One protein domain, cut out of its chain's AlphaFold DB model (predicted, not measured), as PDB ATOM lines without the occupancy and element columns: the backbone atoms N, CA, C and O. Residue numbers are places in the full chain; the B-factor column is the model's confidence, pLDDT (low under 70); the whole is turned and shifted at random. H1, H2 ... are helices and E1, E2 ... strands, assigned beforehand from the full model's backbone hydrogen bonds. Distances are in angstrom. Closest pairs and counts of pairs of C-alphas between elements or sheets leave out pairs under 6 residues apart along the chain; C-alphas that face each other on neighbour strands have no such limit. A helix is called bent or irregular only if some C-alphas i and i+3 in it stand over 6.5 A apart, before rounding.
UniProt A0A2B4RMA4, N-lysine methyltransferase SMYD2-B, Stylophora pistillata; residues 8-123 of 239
ATOM      1  N   HIS A   8     515.947 306.454 556.030       91.38
ATOM      2  CA  HIS A   8     516.108 307.465 557.061       91.38
ATOM      3  C   HIS A   8     516.929 308.635 556.519       91.38
ATOM      4  O   HIS A   8     518.080 308.445 556.127       91.38
ATOM      5  N   TYR A   9     516.352 309.832 556.534       92.00
ATOM      6  CA  TYR A   9     517.076 311.082 556.330       92.00
ATOM      7  C   TYR A   9     517.521 311.632 557.680       92.00
ATOM      8  O   TYR A   9     516.744 311.630 558.637       92.00
ATOM      9  N   VAL A  10     518.774 312.069 557.764       92.56
ATOM     10  CA  VAL A  10     519.375 312.631 558.977       92.56
ATOM     11  C   VAL A  10     520.030 313.953 558.614       92.56
ATOM     12  O   VAL A  10     521.131 313.929 558.074       92.56
ATOM     13  N   ASP A  11     519.387 315.088 558.888       92.00
ATOM     14  CA  ASP A  11     519.934 316.422 558.581       92.00
ATOM     15  C   ASP A  11     519.390 317.510 559.525       92.00
ATOM     16  O   ASP A  11     518.738 317.202 560.516       92.00
ATOM     17  N   GLU A  12     519.679 318.782 559.267       87.19
ATOM     18  CA  GLU A  12     519.172 319.915 560.046       87.19
ATOM     19  C   GLU A  12     517.648 320.099 559.903       87.19
ATOM     20  O   GLU A  12     517.028 319.716 558.907       87.19
ATOM     21  N   ARG A  13     517.019 320.688 560.930       79.56
ATOM     22  CA  ARG A  13     515.591 321.054 560.895       79.56
ATOM     23  C   ARG A  13     515.374 322.143 559.829       79.56
ATOM     24  O   ARG A  13     516.240 322.991 559.653       79.56
ATOM     25  N   GLY A  14     514.252 322.093 559.109       78.62
ATOM     26  CA  GLY A  14     514.010 322.897 557.901       78.62
ATOM     27  C   GLY A  14     514.537 322.205 556.642       78.62
ATOM     28  O   GLY A  14     513.765 321.869 555.754       78.62
ATOM     29  N   ILE A  15     515.814 321.815 556.636       80.56
ATOM     30  CA  ILE A  15     516.422 321.067 555.519       80.56
ATOM     31  C   ILE A  15     515.776 319.693 555.317       80.56
ATOM     32  O   ILE A  15     515.697 319.183 554.198       80.56
ATOM     33  N   ILE A  16     515.345 319.054 556.401       79.94
ATOM     34  CA  ILE A  16     514.738 317.726 556.348       79.94
ATOM     35  C   ILE A  16     513.280 317.720 555.862       79.94
ATOM     36  O   ILE A  16     512.777 316.679 555.436       79.94
ATOM     37  N   GLU A  17     512.603 318.860 555.972       77.81
ATOM     38  CA  GLU A  17     511.203 319.040 555.573       77.81
ATOM     39  C   GLU A  17     511.090 319.314 554.070       77.81
ATOM     40  O   GLU A  17     510.083 318.965 553.458       77.81
ATOM     41  N   GLU A  18     512.156 319.838 553.469       76.12
ATOM     42  CA  GLU A  18     512.292 319.987 552.024       76.12
ATOM     43  C   GLU A  18     512.367 318.630 551.288       76.12
ATOM     44  O   GLU A  18     512.868 317.634 551.835       76.12
ATOM     45  N   PRO A  19     511.900 318.582 550.028       70.38
ATOM     46  CA  PRO A  19     512.063 317.429 549.146       70.38
ATOM     47  C   PRO A  19     513.544 317.108 548.866       70.38
ATOM     48  O   PRO A  19     514.433 317.945 549.033       70.38
ATOM     49  N   TYR A  20     513.820 315.844 548.529       78.81
ATOM     50  CA  TYR A  20     515.154 315.339 548.156       78.81
ATOM     51  C   TYR A  20     515.050 314.801 546.727       78.81
ATOM     52  O   TYR A  20     515.381 313.641 546.462       78.81
ATOM     53  N   ASP A  21     514.509 315.632 545.838       76.62
ATOM     54  CA  ASP A  21     513.922 315.186 544.575       76.62
ATOM     55  C   ASP A  21     514.656 315.779 543.362       76.62
ATOM     56  O   ASP A  21     514.511 315.258 542.258       76.62
ATOM     57  N   SER A  22     515.524 316.778 543.572       81.38
ATOM     58  CA  SER A  22     516.406 317.358 542.548       81.38
ATOM     59  C   SER A  22     517.902 317.295 542.904       81.38
ATOM     60  O   SER A  22     518.300 317.025 544.044       81.38
ATOM     61  N   ALA A  23     518.755 317.546 541.907       80.00
ATOM     62  CA  ALA A  23     520.199 317.643 542.103       80.00
ATOM     63  C   ALA A  23     520.558 318.841 542.990       80.00
ATOM     64  O   ALA A  23     521.425 318.736 543.859       80.00
ATOM     65  N   GLU A  24     519.857 319.951 542.782       84.00
ATOM     66  CA  GLU A  24     519.975 321.201 543.520       84.00
ATOM     67  C   GLU A  24     519.672 320.979 545.003       84.00
ATOM     68  O   GLU A  24     520.484 321.365 545.847       84.00
ATOM     69  N   ASP A  25     518.594 320.250 545.324       83.88
ATOM     70  CA  ASP A  25     518.256 319.899 546.709       83.88
ATOM     71  C   ASP A  25     519.441 319.200 547.380       83.88
ATOM     72  O   ASP A  25     519.850 319.555 548.488       83.88
ATOM     73  N   MET A  26     520.023 318.216 546.687       81.75
ATOM     74  CA  MET A  26     521.109 317.378 547.194       81.75
ATOM     75  C   MET A  26     522.423 318.144 547.392       81.75
ATOM     76  O   MET A  26     523.246 317.718 548.211       81.75
ATOM     77  N   LEU A  27     522.635 319.261 546.687       86.38
ATOM     78  CA  LEU A  27     523.838 320.088 546.824       86.38
ATOM     79  C   LEU A  27     523.892 320.856 548.150       86.38
ATOM     80  O   LEU A  27     524.997 321.103 548.660       86.38
ATOM     81  N   GLU A  28     522.729 321.183 548.708       85.06
ATOM     82  CA  GLU A  28     522.590 321.947 549.950       85.06
ATOM     83  C   GLU A  28     522.570 321.058 551.203       85.06
ATOM     84  O   GLU A  28     522.911 321.504 552.306       85.06
ATOM     85  N   LYS A  29     522.256 319.764 551.049       85.12
ATOM     86  CA  LYS A  29     522.161 318.828 552.178       85.12
ATOM     87  C   LYS A  29     523.522 318.525 552.802       85.12
ATOM     88  O   LYS A  29     524.537 318.292 552.138       85.12
ATOM     89  N   LYS A  30     523.538 318.455 554.135       89.31
ATOM     90  CA  LYS A  30     524.753 318.265 554.945       89.31
ATOM     91  C   LYS A  30     524.706 317.030 555.847       89.31
ATOM     92  O   LYS A  30     525.587 316.853 556.697       89.31
ATOM     93  N   GLY A  31     523.706 316.188 555.632       92.94
ATOM     94  CA  GLY A  31     523.367 315.024 556.423       92.94
ATOM     95  C   GLY A  31     523.674 313.672 555.782       92.94
ATOM     96  O   GLY A  31     524.659 313.501 555.059       92.94
ATOM     97  N   PHE A  32     522.816 312.700 556.089       94.19
ATOM     98  CA  PHE A  32     522.911 311.328 555.604       94.19
ATOM     99  C   PHE A  32     521.572 310.814 555.101       94.19
ATOM    100  O   PHE A  32     520.522 311.085 555.686       94.19
ATOM    101  N   VAL A  33     521.649 309.959 554.088       93.50
ATOM    102  CA  VAL A  33     520.554 309.086 553.673       93.50
ATOM    103  C   VAL A  33     520.938 307.661 554.019       93.50
ATOM    104  O   VAL A  33     521.957 307.165 553.548       93.50
ATOM    105  N   ILE A  34     520.143 306.996 554.849       94.06
ATOM    106  CA  ILE A  34     520.418 305.641 555.328       94.06
ATOM    107  C   ILE A  34     519.276 304.737 554.885       94.06
ATOM    108  O   ILE A  34     518.138 304.913 555.316       94.06
ATOM    109  N   LYS A  35     519.577 303.741 554.056       93.81
ATOM    110  CA  LYS A  35     518.619 302.714 553.646       93.81
ATOM    111  C   LYS A  35     518.894 301.417 554.395       93.81
ATOM    112  O   LYS A  35     519.982 300.848 554.298       93.81
ATOM    113  N   VAL A  36     517.885 300.922 555.100       92.94
ATOM    114  CA  VAL A  36     517.900 299.607 555.741       92.94
ATOM    115  C   VAL A  36     517.719 298.537 554.670       92.94
ATOM    116  O   VAL A  36     516.698 298.503 553.980       92.94
ATOM    117  N   LYS A  37     518.725 297.671 554.520       91.38
ATOM    118  CA  LYS A  37     518.669 296.506 553.628       91.38
ATOM    119  C   LYS A  37     518.062 295.304 554.335       91.38
ATOM    120  O   LYS A  37     517.180 294.655 553.785       91.38
ATOM    121  N   GLU A  38     518.533 295.028 555.544       90.44
ATOM    122  CA  GLU A  38     518.177 293.824 556.287       90.44
ATOM    123  C   GLU A  38     518.237 294.086 557.792       90.44
ATOM    124  O   GLU A  38     519.027 294.912 558.260       90.44
ATOM    125  N   MET A  39     517.392 293.386 558.541       88.38
ATOM    126  CA  MET A  39     517.308 293.466 559.995       88.38
ATOM    127  C   MET A  39     517.643 292.107 560.594       88.38
ATOM    128  O   MET A  39     516.987 291.116 560.293       88.38
ATOM    129  N   TYR A  40     518.611 292.088 561.499       85.69
ATOM    130  CA  TYR A  40     518.987 290.923 562.284       85.69
ATOM    131  C   TYR A  40     518.596 291.133 563.740       85.69
ATOM    132  O   TYR A  40     518.632 292.249 564.272       85.69
ATOM    133  N   LYS A  41     518.268 290.029 564.404       82.56
ATOM    134  CA  LYS A  41     518.024 289.989 565.840       82.56
ATOM    135  C   LYS A  41     519.133 289.177 566.490       82.56
ATOM    136  O   LYS A  41     519.182 287.961 566.331       82.56
ATOM    137  N   TRP A  42     520.010 289.842 567.239       73.56
ATOM    138  CA  TRP A  42     521.000 289.155 568.061       73.56
ATOM    139  C   TRP A  42     520.584 289.243 569.526       73.56
ATOM    140  O   TRP A  42     520.691 290.296 570.157       73.56
ATOM    141  N   LYS A  43     520.048 288.139 570.062       82.62
ATOM    142  CA  LYS A  43     519.358 288.119 571.364       82.62
ATOM    143  C   LYS A  43     518.245 289.183 571.394       82.62
ATOM    144  O   LYS A  43     517.256 289.051 570.680       82.62
ATOM    145  N   ASN A  44     518.436 290.252 572.165       73.75
ATOM    146  CA  ASN A  44     517.496 291.368 572.317       73.75
ATOM    147  C   ASN A  44     518.000 292.675 571.679       73.75
ATOM    148  O   ASN A  44     517.422 293.732 571.916       73.75
ATOM    149  N   LEU A  45     519.078 292.625 570.890       77.56
ATOM    150  CA  LEU A  45     519.637 293.789 570.212       77.56
ATOM    151  C   LEU A  45     519.313 293.715 568.713       77.56
ATOM    152  O   LEU A  45     519.755 292.769 568.052       77.56
ATOM    153  N   PRO A  46     518.564 294.679 568.145       83.25
ATOM    154  CA  PRO A  46     518.458 294.752 566.701       83.25
ATOM    155  C   PRO A  46     519.782 295.229 566.110       83.25
ATOM    156  O   PRO A  46     520.427 296.159 566.610       83.25
ATOM    157  N   LEU A  47     520.150 294.619 564.997       88.75
ATOM    158  CA  LEU A  47     521.242 295.066 564.156       88.75
ATOM    159  C   LEU A  47     520.701 295.224 562.739       88.75
ATOM    160  O   LEU A  47     520.133 294.295 562.181       88.75
ATOM    161  N   ALA A  48     520.859 296.402 562.158       91.69
ATOM    162  CA  ALA A  48     520.472 296.689 560.791       91.69
ATOM    163  C   ALA A  48     521.708 296.652 559.894       91.69
ATOM    164  O   ALA A  48     522.679 297.371 560.150       91.69
ATOM    165  N   LYS A  49     521.647 295.875 558.812       93.81
ATOM    166  CA  LYS A  49     522.526 296.084 557.660       93.81
ATOM    167  C   LYS A  49     521.957 297.222 556.844       93.81
ATOM    168  O   LYS A  49     520.791 297.200 556.439       93.81
ATOM    169  N   VAL A  50     522.794 298.217 556.603       95.06
ATOM    170  CA  VAL A  50     522.403 299.441 555.916       95.06
ATOM    171  C   VAL A  50     523.354 299.733 554.773       95.06
ATOM    172  O   VAL A  50     524.524 299.350 554.797       95.06
ATOM    173  N   ILE A  51     522.847 300.455 553.785       95.50
ATOM    174  CA  ILE A  51     523.686 301.292 552.933       95.50
ATOM    175  C   ILE A  51     523.420 302.742 553.295       95.50
ATOM    176  O   ILE A  51     522.282 303.105 553.601       95.50
ATOM    177  N   PHE A  52     524.454 303.569 553.274       95.62
ATOM    178  CA  PHE A  52     524.294 304.997 553.511       95.62
ATOM    179  C   PHE A  52     524.991 305.826 552.437       95.62
ATOM    180  O   PHE A  52     525.998 305.398 551.872       95.62
ATOM    181  N   CYS A  53     524.434 307.007 552.188       94.12
ATOM    182  CA  CYS A  53     524.998 308.071 551.374       94.12
ATOM    183  C   CYS A  53     525.262 309.277 552.288       94.12
ATOM    184  O   CYS A  53     524.381 309.701 553.040       94.12
ATOM    185  N   ASP A  54     526.490 309.797 552.266       94.81
ATOM    186  CA  ASP A  54     526.868 311.039 552.950       94.81
ATOM    187  C   ASP A  54     526.632 312.208 551.995       94.81
ATOM    188  O   ASP A  54     527.400 312.390 551.045       94.81
ATOM    189  N   CYS A  55     525.583 312.995 552.244       91.69
ATOM    190  CA  CYS A  55     525.136 314.037 551.320       91.69
ATOM    191  C   CYS A  55     526.228 315.081 551.062       91.69
ATOM    192  O   CYS A  55     526.398 315.525 549.933       91.69
ATOM    193  N   GLN A  56     527.063 315.396 552.060       91.38
ATOM    194  CA  GLN A  56     528.179 316.331 551.866       91.38
ATOM    195  C   GLN A  56     529.225 315.788 550.894       91.38
ATOM    196  O   GLN A  56     529.820 316.543 550.123       91.38
ATOM    197  N   ARG A  57     529.502 314.482 550.955       92.25
ATOM    198  CA  ARG A  57     530.442 313.833 550.036       92.25
ATOM    199  C   ARG A  57     529.830 313.713 548.645       92.25
ATOM    200  O   ARG A  57     530.524 313.975 547.668       92.25
ATOM    201  N   PHE A  58     528.550 313.369 548.574       91.50
ATOM    202  CA  PHE A  58     527.796 313.301 547.329       91.50
ATOM    203  C   PHE A  58     527.772 314.649 546.602       91.50
ATOM    204  O   PHE A  58     528.201 314.739 545.456       91.50
ATOM    205  N   ALA A  59     527.424 315.723 547.309       90.94
ATOM    206  CA  ALA A  59     527.408 317.073 546.763       90.94
ATOM    207  C   ALA A  59     528.790 317.526 546.255       90.94
ATOM    208  O   ALA A  59     528.888 318.246 545.266       90.94
ATOM    209  N   LYS A  60     529.887 317.105 546.901       92.12
ATOM    210  CA  LYS A  60     531.251 317.360 546.398       92.12
ATOM    211  C   LYS A  60     531.546 316.612 545.096       92.12
ATOM    212  O   LYS A  60     532.237 317.160 544.245       92.12
ATOM    213  N   LEU A  61     531.048 315.384 544.945       90.62
ATOM    214  CA  LEU A  61     531.219 314.598 543.720       90.62
ATOM    215  C   LEU A  61     530.444 315.203 542.549       90.62
ATOM    216  O   LEU A  61     531.015 315.317 541.467       90.62
ATOM    217  N   ILE A  62     529.209 315.657 542.787       88.50
ATOM    218  CA  ILE A  62     528.404 316.370 541.783       88.50
ATOM    219  C   ILE A  62     529.111 317.659 541.354       88.50
ATOM    220  O   ILE A  62     529.325 317.869 540.167       88.50
ATOM    221  N   ARG A  63     529.566 318.490 542.307       90.50
ATOM    222  CA  ARG A  63     530.299 319.733 541.989       90.50
ATOM    223  C   ARG A  63     531.578 319.491 541.185       90.50
ATOM    224  O   ARG A  63     531.967 320.346 540.401       90.50
ATOM    225  N   LYS A  64     532.253 318.356 541.399       91.31
ATOM    226  CA  LYS A  64     533.473 317.994 540.664       91.31
ATOM    227  C   LYS A  64     533.176 317.526 539.234       91.31
ATOM    228  O   LYS A  64     534.022 317.713 538.369       91.31
ATOM    229  N   ASN A  65     532.010 316.926 539.002       86.62
ATOM    230  CA  ASN A  65     531.606 316.383 537.705       86.62
ATOM    231  C   ASN A  65     530.221 316.931 537.311       86.62
ATOM    232  O   ASN A  65     529.246 316.172 537.280       86.62
ATOM    233  N   PRO A  66     530.102 318.249 537.062       80.31
ATOM    234  CA  PRO A  66     528.831 318.854 536.684       80.31
ATOM    235  C   PRO A  66     528.374 318.259 535.344       80.31
ATOM    236  O   PRO A  66     529.053 318.412 534.335       80.31
ATOM    237  N   GLY A  67     527.258 317.526 535.349       75.00
ATOM    238  CA  GLY A  67     526.722 316.826 534.173       75.00
ATOM    239  C   GLY A  67     526.792 315.297 534.234       75.00
ATOM    240  O   GLY A  67     526.176 314.635 533.400       75.00
ATOM    241  N   ASP A  68     527.465 314.709 535.231       80.00
ATOM    242  CA  ASP A  68     527.396 313.261 535.451       80.00
ATOM    243  C   ASP A  68     526.057 312.869 536.099       80.00
ATOM    244  O   ASP A  68     525.888 312.849 537.323       80.00
ATOM    245  N   ILE A  69     525.088 312.537 535.245       83.81
ATOM    246  CA  ILE A  69     523.749 312.105 535.656       83.81
ATOM    247  C   ILE A  69     523.739 310.722 536.315       83.81
ATOM    248  O   ILE A  69     522.756 310.373 536.973       83.81
ATOM    249  N   ARG A  70     524.809 309.922 536.180       87.81
ATOM    250  CA  ARG A  70     524.849 308.550 536.714       87.81
ATOM    251  C   ARG A  70     524.796 308.556 538.234       87.81
ATOM    252  O   ARG A  70     524.077 307.755 538.820       87.81
ATOM    253  N   LEU A  71     525.489 309.503 538.863       86.38
ATOM    254  CA  LEU A  71     525.500 309.679 540.316       86.38
ATOM    255  C   LEU A  71     524.094 309.946 540.876       86.38
ATOM    256  O   LEU A  71     523.706 309.379 541.900       86.38
ATOM    257  N   LEU A  72     523.321 310.793 540.193       86.38
ATOM    258  CA  LEU A  72     521.939 311.104 540.564       86.38
ATOM    259  C   LEU A  72     521.011 309.923 540.281       86.38
ATOM    260  O   LEU A  72     520.229 309.544 541.150       86.38
ATOM    261  N   ALA A  73     521.144 309.283 539.118       87.69
ATOM    262  CA  ALA A  73     520.379 308.086 538.782       87.69
ATOM    263  C   ALA A  73     520.611 306.955 539.804       87.69
ATOM    264  O   ALA A  73     519.658 306.347 540.284       87.69
ATOM    265  N   GLU A  74     521.857 306.707 540.218       87.00
ATOM    266  CA  GLU A  74     522.194 305.734 541.267       87.00
ATOM    267  C   GLU A  74     521.533 306.051 542.612       87.00
ATOM    268  O   GLU A  74     521.136 305.141 543.349       87.00
ATOM    269  N   TYR A  75     521.436 307.335 542.958       88.00
ATOM    270  CA  TYR A  75     520.752 307.779 544.163       88.00
ATOM    271  C   TYR A  75     519.241 307.526 544.059       88.00
ATOM    272  O   TYR A  75     518.676 306.800 544.886       88.00
ATOM    273  N   TYR A  76     518.605 308.046 543.006       86.56
ATOM    274  CA  TYR A  76     517.162 307.932 542.805       86.56
ATOM    275  C   TYR A  76     516.699 306.515 542.514       86.56
ATOM    276  O   TYR A  76     515.570 306.204 542.834       86.56
ATOM    277  N   ASN A  77     517.524 305.603 542.011       88.38
ATOM    278  CA  ASN A  77     517.094 304.214 541.815       88.38
ATOM    279  C   ASN A  77     516.950 303.435 543.134       88.38
ATOM    280  O   ASN A  77     516.348 302.361 543.177       88.38
ATOM    281  N   ARG A  78     517.503 303.942 544.244       87.31
ATOM    282  CA  ARG A  78     517.542 303.209 545.521       87.31
ATOM    283  C   ARG A  78     516.507 303.653 546.542       87.31
ATOM    284  O   ARG A  78     516.264 302.903 547.487       87.31
ATOM    285  N   ILE A  79     515.928 304.829 546.404       84.75
ATOM    286  CA  ILE A  79     514.998 305.411 547.383       84.75
ATOM    287  C   ILE A  79     513.490 305.178 547.094       84.75
ATOM    288  O   ILE A  79     512.746 305.049 548.071       84.75
ATOM    289  N   PRO A  80     513.010 305.065 545.837       79.44
ATOM    290  CA  PRO A  80     511.594 305.035 545.488       79.44
ATOM    291  C   PRO A  80     510.792 303.935 546.174       79.44
ATOM    292  O   PRO A  80     511.283 302.837 546.443       79.44
ATOM    293  N   GLY A  81     509.522 304.242 546.457       76.06
ATOM    294  CA  GLY A  81     508.559 303.298 547.032       76.06
ATOM    295  C   GLY A  81     508.816 302.925 548.499       76.06
ATOM    296  O   GLY A  81     508.136 302.056 549.051       76.06
ATOM    297  N   HIS A  82     509.790 303.552 549.162       80.69
ATOM    298  CA  HIS A  82     510.094 303.293 550.565       80.69
ATOM    299  C   HIS A  82     509.459 304.314 551.505       80.69
ATOM    300  O   HIS A  82     509.480 305.516 551.272       80.69
ATOM    301  N   LYS A  83     508.963 303.823 552.649       84.38
ATOM    302  CA  LYS A  83     508.589 304.691 553.766       84.38
ATOM    303  C   LYS A  83     509.842 305.392 554.290       84.38
ATOM    304  O   LYS A  83     510.784 304.720 554.726       84.38
ATOM    305  N   VAL A  84     509.799 306.718 554.268       87.69
ATOM    306  CA  VAL A  84     510.865 307.605 554.727       87.69
ATOM    307  C   VAL A  84     510.605 308.018 556.170       87.69
ATOM    308  O   VAL A  84     509.485 308.375 556.534       87.69
ATOM    309  N   ASN A  85     511.651 307.993 556.987       88.50
ATOM    310  CA  ASN A  85     511.675 308.638 558.288       88.50
ATOM    311  C   ASN A  85     512.703 309.766 558.292       88.50
ATOM    312  O   ASN A  85     513.751 309.656 557.662       88.50
ATOM    313  N   ARG A  86     512.408 310.833 559.018       88.44
ATOM    314  CA  ARG A  86     513.181 312.070 559.009       88.44
ATOM    315  C   ARG A  86     513.633 312.382 560.430       88.44
ATOM    316  O   ARG A  86     512.802 312.529 561.318       88.44
ATOM    317  N   PHE A  87     514.939 312.461 560.642       88.19
ATOM    318  CA  PHE A  87     515.552 312.793 561.921       88.19
ATOM    319  C   PHE A  87     516.352 314.091 561.840       88.19
ATOM    320  O   PHE A  87     517.323 314.182 561.091       88.19
ATOM    321  N   ALA A  88     515.975 315.073 562.658       90.50
ATOM    322  CA  ALA A  88     516.779 316.269 562.836       90.50
ATOM    323  C   ALA A  88     518.057 315.932 563.627       90.50
ATOM    324  O   ALA A  88     517.965 315.292 564.676       90.50
ATOM    325  N   ALA A  89     519.220 316.365 563.145       89.62
ATOM    326  CA  ALA A  89     520.506 316.182 563.807       89.62
ATOM    327  C   ALA A  89     521.346 317.463 563.748       89.62
ATOM    328  O   ALA A  89     521.563 318.041 562.679       89.62
ATOM    329  N   ASN A  90     521.859 317.887 564.900       90.75
ATOM    330  CA  ASN A  90     522.786 319.008 564.992       90.75
ATOM    331  C   ASN A  90     524.184 318.629 564.463       90.75
ATOM    332  O   ASN A  90     524.478 317.479 564.122       90.75
ATOM    333  N   GLN A  91     525.085 319.609 564.401       92.06
ATOM    334  CA  GLN A  91     526.415 319.406 563.832       92.06
ATOM    335  C   GLN A  91     527.252 318.353 564.580       92.06
ATOM    336  O   GLN A  91     527.962 317.569 563.944       92.06
ATOM    337  N   GLU A  92     527.174 318.300 565.911       91.75
ATOM    338  CA  GLU A  92     527.913 317.316 566.712       91.75
ATOM    339  C   GLU A  92     527.390 315.895 566.472       91.75
ATOM    340  O   GLU A  92     528.179 314.961 566.286       91.75
ATOM    341  N   GLU A  93     526.068 315.740 566.398       91.75
ATOM    342  CA  GLU A  93     525.401 314.476 566.084       91.75
ATOM    343  C   GLU A  93     525.783 313.997 564.684       91.75
ATOM    344  O   GLU A  93     526.217 312.854 564.527       91.75
ATOM    345  N   LYS A  94     525.740 314.872 563.672       92.94
ATOM    346  CA  LYS A  94     526.168 314.533 562.304       92.94
ATOM    347  C   LYS A  94     527.628 314.080 562.250       92.94
ATOM    348  O   LYS A  94     527.958 313.120 561.549       92.94
ATOM    349  N   VAL A  95     528.519 314.717 563.015       93.88
ATOM    350  CA  VAL A  95     529.923 314.287 563.132       93.88
ATOM    351  C   VAL A  95     530.032 312.901 563.776       93.88
ATOM    352  O   VAL A  95     530.853 312.088 563.336       93.88
ATOM    353  N   LEU A  96     529.221 312.608 564.793       92.44
ATOM    354  CA  LEU A  96     529.182 311.291 565.429       92.44
ATOM    355  C   LEU A  96     528.654 310.212 564.471       92.44
ATOM    356  O   LEU A  96     529.309 309.178 564.325       92.44
ATOM    357  N   PHE A  97     527.540 310.470 563.778       92.44
ATOM    358  CA  PHE A  97     526.985 309.575 562.756       92.44
ATOM    359  C   PHE A  97     528.018 309.260 561.678       92.44
ATOM    360  O   PHE A  97     528.242 308.086 561.382       92.44
ATOM    361  N   ARG A  98     528.720 310.283 561.165       95.12
ATOM    362  CA  ARG A  98     529.806 310.101 560.193       95.12
ATOM    363  C   ARG A  98     530.852 309.121 560.708       95.12
ATOM    364  O   ARG A  98     531.188 308.154 560.030       95.12
ATOM    365  N   LYS A  99     531.358 309.359 561.922       94.75
ATOM    366  CA  LYS A  99     532.389 308.510 562.533       94.75
ATOM    367  C   LYS A  99     531.895 307.082 562.702       94.75
ATOM    368  O   LYS A  99     532.612 306.170 562.312       94.75
ATOM    369  N   MET A 100     530.693 306.887 563.236       94.06
ATOM    370  CA  MET A 100     530.109 305.561 563.439       94.06
ATOM    371  C   MET A 100     529.956 304.806 562.111       94.06
ATOM    372  O   MET A 100     530.492 303.708 561.964       94.06
ATOM    373  N   LEU A 101     529.278 305.414 561.133       95.75
ATOM    374  CA  LEU A 101     528.960 304.781 559.854       95.75
ATOM    375  C   LEU A 101     530.218 304.396 559.076       95.75
ATOM    376  O   LEU A 101     530.318 303.249 558.637       95.75
ATOM    377  N   TYR A 102     531.189 305.307 558.955       95.94
ATOM    378  CA  TYR A 102     532.430 305.036 558.225       95.94
ATOM    379  C   TYR A 102     533.387 304.108 558.981       95.94
ATOM    380  O   TYR A 102     534.057 303.294 558.350       95.94
ATOM    381  N   THR A 103     533.429 304.165 560.318       95.56
ATOM    382  CA  THR A 103     534.211 303.201 561.119       95.56
ATOM    383  C   THR A 103     533.699 301.781 560.895       95.56
ATOM    384  O   THR A 103     534.497 300.857 560.728       95.56
ATOM    385  N   ASN A 104     532.379 301.607 560.854       94.94
ATOM    386  CA  ASN A 104     531.773 300.313 560.569       94.94
ATOM    387  C   ASN A 104     531.962 299.924 559.097       94.94
ATOM    388  O   ASN A 104     532.337 298.790 558.827       94.94
ATOM    389  N   ALA A 105     531.800 300.857 558.154       96.19
ATOM    390  CA  ALA A 105     531.985 300.586 556.727       96.19
ATOM    391  C   ALA A 105     533.395 300.084 556.389       96.19
ATOM    392  O   ALA A 105     533.542 299.178 555.578       96.19
ATOM    393  N   ALA A 106     534.426 300.597 557.069       95.06
ATOM    394  CA  ALA A 106     535.806 300.137 556.899       95.06
ATOM    395  C   ALA A 106     536.033 298.663 557.299       95.06
ATOM    396  O   ALA A 106     537.092 298.113 557.022       95.06
ATOM    397  N   ARG A 107     535.070 298.031 557.981       94.44
ATOM    398  CA  ARG A 107     535.129 296.637 558.455       94.44
ATOM    399  C   ARG A 107     534.140 295.724 557.730       94.44
ATOM    400  O   ARG A 107     533.954 294.583 558.140       94.44
ATOM    401  N   VAL A 108     533.458 296.236 556.711       94.25
ATOM    402  CA  VAL A 108     532.375 295.545 556.008       94.25
ATOM    403  C   VAL A 108     532.711 295.518 554.521       94.25
ATOM    404  O   VAL A 108     533.104 296.567 554.000       94.25
ATOM    405  N   PRO A 109     532.520 294.381 553.826       95.25
ATOM    406  CA  PRO A 109     532.683 294.315 552.380       95.25
ATOM    407  C   PRO A 109     531.907 295.432 551.678       95.25
ATOM    408  O   PRO A 109     530.707 295.632 551.911       95.25
ATOM    409  N   GLN A 110     532.619 296.195 550.858       95.06
ATOM    410  CA  GLN A 110     532.029 297.236 550.031       95.06
ATOM    411  C   GLN A 110     531.726 296.676 548.651       95.06
ATOM    412  O   GLN A 110     532.257 295.648 548.249       95.06
ATOM    413  N   ASP A 111     530.804 297.346 547.989       88.81
ATOM    414  CA  ASP A 111     530.449 297.066 546.614       88.81
ATOM    415  C   ASP A 111     531.124 298.149 545.766       88.81
ATOM    416  O   ASP A 111     530.881 299.345 545.988       88.81
ATOM    417  N   ASP A 112     532.053 297.732 544.910       83.44
ATOM    418  CA  ASP A 112     532.906 298.635 544.134       83.44
ATOM    419  C   ASP A 112     532.143 299.300 542.981       83.44
ATOM    420  O   ASP A 112     532.557 300.361 542.509       83.44
ATOM    421  N   ASP A 113     530.967 298.770 542.627       83.94
ATOM    422  CA  ASP A 113     530.091 299.332 541.597       83.94
ATOM    423  C   ASP A 113     529.442 300.649 542.046       83.94
ATOM    424  O   ASP A 113     528.886 301.383 541.229       83.94
ATOM    425  N   TYR A 114     529.502 300.978 543.346       83.44
ATOM    426  CA  TYR A 114     528.849 302.161 543.899       83.44
ATOM    427  C   TYR A 114     529.826 303.177 544.487       83.44
ATOM    428  O   TYR A 114     530.474 302.989 545.530       83.44
ATOM    429  N   VAL A 115     529.821 304.359 543.873       86.06
ATOM    430  CA  VAL A 115     530.685 305.474 544.273       86.06
ATOM    431  C   VAL A 115     530.197 306.114 545.577       86.06
ATOM    432  O   VAL A 115     530.997 306.423 546.468       86.06
ATOM    433  N   VAL A 116     528.881 306.291 545.715       88.44
ATOM    434  CA  VAL A 116     528.269 307.145 546.754       88.44
ATOM    435  C   VAL A 116     527.689 306.357 547.927       88.44
ATOM    436  O   VAL A 116     527.636 306.860 549.049       88.44
ATOM    437  N   TRP A 117     527.301 305.105 547.685       94.38
ATOM    438  CA  TRP A 117     526.710 304.224 548.684       94.38
ATOM    439  C   TRP A 117     527.779 303.371 549.348       94.38
ATOM    440  O   TRP A 117     528.603 302.763 548.667       94.38
ATOM    441  N   LYS A 118     527.748 303.292 550.680       95.94
ATOM    442  CA  LYS A 118     528.641 302.416 551.445       95.94
ATOM    443  C   LYS A 118     527.860 301.483 552.356       95.94
ATOM    444  O   LYS A 118     526.906 301.904 553.014       95.94
ATOM    445  N   ASN A 119     528.264 300.215 552.381       97.00
ATOM    446  CA  ASN A 119     527.712 299.196 553.268       97.00
ATOM    447  C   ASN A 119     528.177 299.465 554.700       97.00
ATOM    448  O   ASN A 119     529.342 299.783 554.941       97.00
ATOM    449  N   SER A 120     527.271 299.320 555.658       96.75
ATOM    450  CA  SER A 120     527.568 299.458 557.079       96.75
ATOM    451  C   SER A 120     526.586 298.638 557.916       96.75
ATOM    452  O   SER A 120     525.596 298.102 557.411       96.75
ATOM    453  N   TYR A 121     526.853 298.571 559.214       93.25
ATOM    454  CA  TYR A 121     525.922 298.046 560.202       93.25
ATOM    455  C   TYR A 121     525.671 299.107 561.259       93.25
ATOM    456  O   TYR A 121     526.598 299.782 561.711       93.25
ATOM    457  N   ILE A 122     524.420 299.238 561.674       90.44
ATOM    458  CA  ILE A 122     524.035 300.072 562.813       90.44
ATOM    459  C   ILE A 122     523.143 299.249 563.727       90.44
ATOM    460  O   ILE A 122     522.366 298.428 563.254       90.44
ATOM    461  N   SER A 123     523.211 299.470 565.035       85.44
ATOM    462  CA  SER A 123     522.086 299.089 565.883       85.44
ATOM    463  C   SER A 123     521.120 300.269 565.831       85.44
ATOM    464  O   SER A 123     521.470 301.334 566.348       85.44
TER     465      SER A 123
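What this domain is: This is residues 8 to 123 of the 239 residues of the protein "N-lysine methyltransferase SMYD2-B" of Stylophora pistillata (UniProt A0A2B4RMA4). A strongly twisted five-stranded sheet, with a long bent hairpin of E2 and E3 running through it, has the longest helix, H4, packed over one face. The hairpin's turn lies toward one end of the longest axis, and H1, H2 and H3 gather loosely toward the other. The 116 printed residues hold four named helices and five named strands, in the order E1 H1 E2 E3 H2 H3 E4 H4 E5. The mixed sheet runs E4 E1 E2 E3 E5, with E4 and E1 parallel and the other neighbours antiparallel; the class is mixed, helices and strands. The whole is compact, with a radius of gyration of the C-alphas of 14.1 A and spans of 47 by 33 by 28 A.

Where its parts are: E1, residues 8 to 11, begins at C-alpha 8 (516.108, 307.465, 557.061) and is 9.9 A long. H1 is residues 23 to 28, 9.3 A. E2, residues 32 to 42, and E3, residues 45 to 54, are each 25.5 A long; E2 bends by 69 degrees at residue 37 and E3 by 61 degrees at residue 51. H2 is residues 55 to 64, 14.1 A, and H3 residues 69 to 76, 10.6 A. E4 is residues 84 to 88, 13.3 A. H4, residues 91 to 105, is 20.9 A long and begins at C-alpha 91 (526.415, 319.406, 563.832). E5, residues 117 to 122, 15.0 A, ends at C-alpha 122 (524.035, 300.072, 562.813).

How they stand to each other: Across the hairpin E2 and E3, N 35 and O 51 are 2.8 A apart, within hydrogen-bond range. So are N 8 and O 34 of E1 and E2, 2.8 A, N 50 and O 120 of E3 and E5, 2.9 A, and N 87 and O 9 of E4 and E1, 2.8 A. H4 is on the sheet at a height of 8.7 A; its closest C-alpha pair with E5 is Ala 105 and Ser 120, 4.6 A. E3, H2, H3 and E4 form a split strand-helix-strand unit, two strands running the same way with E1 and E2 between them, and its crossover is right-handed. H1 and H2 touch, the C-alphas of Leu 27 and Ala 59 being closest at 4.7 A, at a steep tilt of 61 degrees, opposite ways. H2 and H3 are close but not clearly touching, the C-alphas of Ile 62 and Leu 71 being closest at 7.4 A. H3 and H4 are apart. In H2, H3 and H4 every O i to N i+4 pair is within hydrogen-bond range; in H1, 1 of 2.

The domain as a whole: The C-alphas of Lys 43 and Gly 67, the two farthest apart, are 47.6 A apart. The printed part has no cut. The links E1 to H1 and H4 to E5 are long, with 11 residues each. Mean pLDDT of the printed part is 88.2, and no printed residue is under 70.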